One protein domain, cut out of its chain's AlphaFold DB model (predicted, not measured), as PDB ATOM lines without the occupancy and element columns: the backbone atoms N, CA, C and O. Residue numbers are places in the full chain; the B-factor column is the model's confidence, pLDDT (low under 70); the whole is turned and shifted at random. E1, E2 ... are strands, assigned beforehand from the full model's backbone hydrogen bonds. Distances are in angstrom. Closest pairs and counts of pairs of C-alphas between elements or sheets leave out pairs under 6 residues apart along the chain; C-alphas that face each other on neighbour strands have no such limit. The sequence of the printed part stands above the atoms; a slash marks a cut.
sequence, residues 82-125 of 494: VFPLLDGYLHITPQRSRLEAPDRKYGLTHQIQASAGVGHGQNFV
ATOM      1  N   VAL A  82      -9.922 -11.279  53.341       95.50
ATOM      2  CA  VAL A  82      -8.565 -11.515  52.830       95.50
ATOM      3  C   VAL A  82      -7.917 -12.635  53.623       95.50
ATOM      4  O   VAL A  82      -7.727 -12.521  54.831       95.50
ATOM      5  N   PHE A  83      -7.583 -13.718  52.932       96.25
ATOM      6  CA  PHE A  83      -6.900 -14.876  53.495       96.25
ATOM      7  C   PHE A  83      -5.398 -14.776  53.193       96.25
ATOM      8  O   PHE A  83      -5.019 -14.849  52.023       96.25
ATOM      9  N   PRO A  84      -4.527 -14.597  54.203       95.94
ATOM     10  CA  PRO A  84      -3.083 -14.555  53.995       95.94
ATOM     11  C   PRO A  84      -2.541 -15.976  53.803       95.94
ATOM     12  O   PRO A  84      -2.194 -16.635  54.774       95.94
ATOM     13  N   LEU A  85      -2.505 -16.478  52.573       97.38
ATOM     14  CA  LEU A  85      -2.003 -17.813  52.233       97.38
ATOM     15  C   LEU A  85      -0.466 -17.836  52.151       97.38
ATOM     16  O   LEU A  85       0.196 -16.797  52.207       97.38
ATOM     17  N   LEU A  86       0.115 -19.029  51.998       96.88
ATOM     18  CA  LEU A  86       1.558 -19.230  51.813       96.88
ATOM     19  C   LEU A  86       2.083 -18.604  50.513       96.88
ATOM     20  O   LEU A  86       3.221 -18.149  50.463       96.88
ATOM     21  N   ASP A  87       1.253 -18.574  49.471       96.56
ATOM     22  CA  ASP A  87       1.596 -18.121  48.120       96.56
ATOM     23  C   ASP A  87       1.029 -16.738  47.762       96.56
ATOM     24  O   ASP A  87       1.267 -16.250  46.660       96.56
ATOM     25  N   GLY A  88       0.318 -16.068  48.671       97.31
ATOM     26  CA  GLY A  88      -0.215 -14.725  48.444       97.31
ATOM     27  C   GLY A  88      -1.425 -14.400  49.308       97.31
ATOM     28  O   GLY A  88      -1.796 -15.142  50.213       97.31
ATOM     29  N   TYR A  89      -2.064 -13.269  49.035       97.81
ATOM     30  CA  TYR A  89      -3.296 -12.865  49.702       97.81
ATOM     31  C   TYR A  89      -4.491 -13.224  48.833       97.81
ATOM     32  O   TYR A  89      -4.666 -12.688  47.742       97.81
ATOM     33  N   LEU A  90      -5.326 -14.140  49.311       98.00
ATOM     34  CA  LEU A  90      -6.548 -14.517  48.623       98.00
ATOM     35  C   LEU A  90      -7.668 -13.555  49.024       98.00
ATOM     36  O   LEU A  90      -8.216 -13.628  50.123       98.00
ATOM     37  N   HIS A  91      -8.000 -12.643  48.118       97.44
ATOM     38  CA  HIS A  91      -9.092 -11.689  48.263       97.44
ATOM     39  C   HIS A  91     -10.410 -12.345  47.854       97.44
ATOM     40  O   HIS A  91     -10.552 -12.780  46.711       97.44
ATOM     41  N   ILE A  92     -11.377 -12.401  48.769       97.38
ATOM     42  CA  ILE A  92     -12.635 -13.138  48.613       97.38
ATOM     43  C   ILE A  92     -13.811 -12.169  48.728       97.38
ATOM     44  O   ILE A  92     -13.994 -11.492  49.736       97.38
ATOM     45  N   THR A  93     -14.629 -12.135  47.681       96.06
ATOM     46  CA  THR A  93     -15.869 -11.352  47.574       96.06
ATOM     47  C   THR A  93     -17.054 -12.304  47.378       96.06
ATOM     48  O   THR A  93     -16.832 -13.474  47.060       96.06
ATOM     49  N   PRO A  94     -18.318 -11.848  47.484       95.06
ATOM     50  CA  PRO A  94     -19.467 -12.721  47.231       95.06
ATOM     51  C   PRO A  94     -19.499 -13.350  45.824       95.06
ATOM     52  O   PRO A  94     -20.180 -14.352  45.622       95.06
ATOM     53  N   GLN A  95     -18.805 -12.763  44.840       93.44
ATOM     54  CA  GLN A  95     -18.842 -13.190  43.436       93.44
ATOM     55  C   GLN A  95     -17.567 -13.894  42.967       93.44
ATOM     56  O   GLN A  95     -17.633 -14.709  42.050       93.44
ATOM     57  N   ARG A  96     -16.403 -13.571  43.541       95.50
ATOM     58  CA  ARG A  96     -15.111 -14.122  43.101       95.50
ATOM     59  C   ARG A  96     -14.064 -14.153  44.207       95.50
ATOM     60  O   ARG A  96     -14.111 -13.338  45.131       95.50
ATOM     61  N   SER A  97     -13.059 -15.000  44.011       97.31
ATOM     62  CA  SER A  97     -11.808 -15.017  44.767       97.31
ATOM     63  C   SER A  97     -10.602 -14.843  43.841       97.31
ATOM     64  O   SER A  97     -10.520 -15.506  42.808       97.31
ATOM     65  N   ARG A  98      -9.671 -13.947  44.190       97.75
ATOM     66  CA  ARG A  98      -8.470 -13.619  43.397       97.75
ATOM     67  C   ARG A  98      -7.239 -13.605  44.294       97.75
ATOM     68  O   ARG A  98      -7.292 -13.036  45.383       97.75
ATOM     69  N   LEU A  99      -6.158 -14.244  43.853       98.31
ATOM     70  CA  LEU A  99      -4.890 -14.235  44.580       98.31
ATOM     71  C   LEU A  99      -4.092 -12.991  44.190       98.31
ATOM     72  O   LEU A  99      -3.892 -12.744  43.008       98.31
ATOM     73  N   GLU A 100      -3.608 -12.232  45.161       97.88
ATOM     74  CA  GLU A 100      -2.729 -11.078  44.959       97.88
ATOM     75  C   GLU A 100      -1.397 -11.281  45.678       97.88
ATOM     76  O   GLU A 100      -1.270 -12.122  46.572       97.88
ATOM     77  N   ALA A 101      -0.408 -10.463  45.322       97.19
ATOM     78  CA  ALA A 101       0.808 -10.357  46.111       97.19
ATOM     79  C   ALA A 101       0.497  -9.836  47.533       97.19
ATOM     80  O   ALA A 101      -0.397  -8.998  47.692       97.19
ATOM     81  N   PRO A 102       1.238 -10.285  48.564       96.25
ATOM     82  CA  PRO A 102       1.104  -9.754  49.915       96.25
ATOM     83  C   PRO A 102       1.278  -8.234  49.965       96.25
ATOM     84  O   PRO A 102       2.224  -7.680  49.403       96.25
ATOM     85  N   ASP A 103       0.386  -7.559  50.687       93.38
ATOM     86  CA  ASP A 103       0.408  -6.104  50.837       93.38
ATOM     87  C   ASP A 103       0.403  -5.701  52.318       93.38
ATOM     88  O   ASP A 103      -0.478  -6.063  53.106       93.38
ATOM     89  N   ARG A 104       1.406  -4.903  52.695       92.25
ATOM     90  CA  ARG A 104       1.626  -4.393  54.054       92.25
ATOM     91  C   ARG A 104       0.434  -3.612  54.597       92.25
ATOM     92  O   ARG A 104       0.237  -3.604  55.814       92.25
ATOM     93  N   LYS A 105      -0.339  -2.948  53.731       91.31
ATOM     94  CA  LYS A 105      -1.406  -2.021  54.143       91.31
ATOM     95  C   LYS A 105      -2.588  -2.707  54.831       91.31
ATOM     96  O   LYS A 105      -3.263  -2.078  55.638       91.31
ATOM     97  N   TYR A 106      -2.806  -3.998  54.571       91.31
ATOM     98  CA  TYR A 106      -3.906  -4.757  55.178       91.31
ATOM     99  C   TYR A 106      -3.626  -5.186  56.621       91.31
ATOM    100  O   TYR A 106      -4.496  -5.758  57.267       91.31
ATOM    101  N   GLY A 107      -2.416  -4.946  57.143       90.56
ATOM    102  CA  GLY A 107      -2.126  -5.152  58.562       90.56
ATOM    103  C   GLY A 107      -2.265  -6.597  59.058       90.56
ATOM    104  O   GLY A 107      -2.356  -6.808  60.265       90.56
ATOM    105  N   LEU A 108      -2.289  -7.593  58.164       91.88
ATOM    106  CA  LEU A 108      -2.440  -9.002  58.536       91.88
ATOM    107  C   LEU A 108      -1.243  -9.449  59.380       91.88
ATOM    108  O   LEU A 108      -0.100  -9.120  59.069       91.88
ATOM    109  N   THR A 109      -1.504 -10.186  60.462       91.69
ATOM    110  CA  THR A 109      -0.484 -10.546  61.467       91.69
ATOM    111  C   THR A 109      -0.201 -12.044  61.561       91.69
ATOM    112  O   THR A 109       0.485 -12.487  62.486       91.69
ATOM    113  N   HIS A 110      -0.768 -12.837  60.658       92.56
ATOM    114  CA  HIS A 110      -0.663 -14.291  60.627       92.56
ATOM    115  C   HIS A 110      -0.748 -14.789  59.181       92.56
ATOM    116  O   HIS A 110      -1.089 -14.020  58.284       92.56
ATOM    117  N   GLN A 111      -0.474 -16.078  58.987       93.50
ATOM    118  CA  GLN A 111      -0.587 -16.755  57.698       93.50
ATOM    119  C   GLN A 111      -1.371 -18.061  57.853       93.50
ATOM    120  O   GLN A 111      -1.211 -18.781  58.842       93.50
ATOM    121  N   ILE A 112      -2.223 -18.365  56.887       95.81
ATOM    122  CA  ILE A 112      -2.947 -19.625  56.756       95.81
ATOM    123  C   ILE A 112      -2.014 -20.620  56.070       95.81
ATOM    124  O   ILE A 112      -1.409 -20.307  55.045       95.81
ATOM    125  N   GLN A 113      -1.896 -21.821  56.634       96.81
ATOM    126  CA  GLN A 113      -1.005 -22.875  56.138       96.81
ATOM    127  C   GLN A 113      -1.611 -23.588  54.920       96.81
ATOM    128  O   GLN A 113      -1.932 -24.772  54.962       96.81
ATOM    129  N   ALA A 114      -1.822 -22.839  53.842       96.44
ATOM    130  CA  ALA A 114      -2.379 -23.326  52.590       96.44
ATOM    131  C   ALA A 114      -1.857 -22.506  51.411       96.44
ATOM    132  O   ALA A 114      -1.474 -21.352  51.584       96.44
ATOM    133  N   SER A 115      -1.910 -23.090  50.217       96.81
ATOM    134  CA  SER A 115      -1.613 -22.410  48.955       96.81
ATOM    135  C   SER A 115      -2.815 -22.501  48.021       96.81
ATOM    136  O   SER A 115      -3.446 -23.559  47.914       96.81
ATOM    137  N   ALA A 116      -3.126 -21.401  47.336       96.25
ATOM    138  CA  ALA A 116      -4.162 -21.381  46.306       96.25
ATOM    139  C   ALA A 116      -3.717 -22.118  45.033       96.25
ATOM    140  O   ALA A 116      -4.561 -22.655  44.318       96.25
ATOM    141  N   GLY A 117      -2.408 -22.156  44.751       95.62
ATOM    142  CA  GLY A 117      -1.848 -22.861  43.596       95.62
ATOM    143  C   GLY A 117      -2.116 -22.167  42.255       95.62
ATOM    144  O   GLY A 117      -2.038 -22.805  41.207       95.62
ATOM    145  N   VAL A 118      -2.437 -20.871  42.281       96.50
ATOM    146  CA  VAL A 118      -2.659 -20.023  41.097       96.50
ATOM    147  C   VAL A 118      -1.686 -18.844  41.106       96.50
ATOM    148  O   VAL A 118      -1.123 -18.505  42.144       96.50
ATOM    149  N   GLY A 119      -1.458 -18.206  39.958       96.69
ATOM    150  CA  GLY A 119      -0.582 -17.037  39.874       96.69
ATOM    151  C   GLY A 119      -1.193 -15.783  40.509       96.69
ATOM    152  O   GLY A 119      -2.416 -15.628  40.562       96.69
ATOM    153  N   HIS A 120      -0.347 -14.838  40.936       97.44
ATOM    154  CA  HIS A 120      -0.823 -13.518  41.363       97.44
ATOM    155  C   HIS A 120      -1.592 -12.840  40.233       97.44
ATOM    156  O   HIS A 120      -1.197 -12.837  39.067       97.44
ATOM    157  N   GLY A 121      -2.727 -12.271  40.597       96.75
ATOM    158  CA  GLY A 121      -3.685 -11.668  39.706       96.75
ATOM    159  C   GLY A 121      -4.659 -12.637  39.028       96.75
ATOM    160  O   GLY A 121      -5.503 -12.173  38.251       96.75
ATOM    161  N   GLN A 122      -4.589 -13.938  39.314       97.69
ATOM    162  CA  GLN A 122      -5.517 -14.941  38.790       97.69
ATOM    163  C   GLN A 122      -6.652 -15.239  39.770       97.69
ATOM    164  O   GLN A 122      -6.517 -15.106  40.990       97.69
ATOM    165  N   ASN A 123      -7.790 -15.654  39.218       97.50
ATOM    166  CA  ASN A 123      -8.911 -16.108  40.025       97.50
ATOM    167  C   ASN A 123      -8.617 -17.507  40.568       97.50
ATOM    168  O   ASN A 123      -8.262 -18.411  39.815       97.50
ATOM    169  N   PHE A 124      -8.836 -17.684  41.863       97.56
ATOM    170  CA  PHE A 124      -8.948 -19.000  42.471       97.56
ATOM    171  C   PHE A 124     -10.403 -19.448  42.348       97.56
ATOM    172  O   PHE A 124     -11.303 -18.710  42.754       97.56
ATOM    173  N   VAL A 125     -10.638 -20.630  41.786       96.12
ATOM    174  CA  VAL A 125     -11.981 -21.199  41.631       96.12
ATOM    175  C   VAL A 125     -12.072 -22.443  42.514       96.12
ATOM    176  O   VAL A 125     -11.352 -23.407  42.249       96.12
TER     177      VAL A 125
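What this domain is: This is residues 82 to 125 of the 494 residues of the protein "SF3 helicase domain-containing protein" of Stenotrophomonas sp. Leaf70 (UniProt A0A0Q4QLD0). Little regular structure is found here: a small three-stranded sheet, with a long loop, residues 101 to 125, that swings round past E1 and returns to E3, where residues 123 to 124 pair antiparallel with 97 to 98. The printed part has 44 residues, with no named helix and strands E1, E2, E3 in chain order, 11 residues, class all strand. The sheet, order E1 E2 E3, is antiparallel, a meander, each strand the antiparallel neighbour of the one before. The whole is compact, radius of gyration of the C-alphas 9.6 A, spanning 25 by 19 by 14 A.

Where its parts are: Find C-alpha 82 at (-8.565, -11.515, 52.830); E1, residues 82 to 84, runs 6.4 A. E2, residues 89 to 92, runs 9.4 A. E3, residues 97 to 100, runs 9.9 A to C-alpha 100 at (-2.729, -11.078, 44.959).

How they stand to each other: E1 and E2 form a hairpin at 154 degrees; look for N 83 and O 90, 2.9 A apart. E2 and E3 form another at 157 degrees, with N 89 and O 100 at 2.8 A.

The domain as a whole: The C-alphas farthest apart, Gln 95 and Thr 109, are 25.9 A apart. The printed part has no cut, both links are tight, and no printed residue is under 70 in pLDDT.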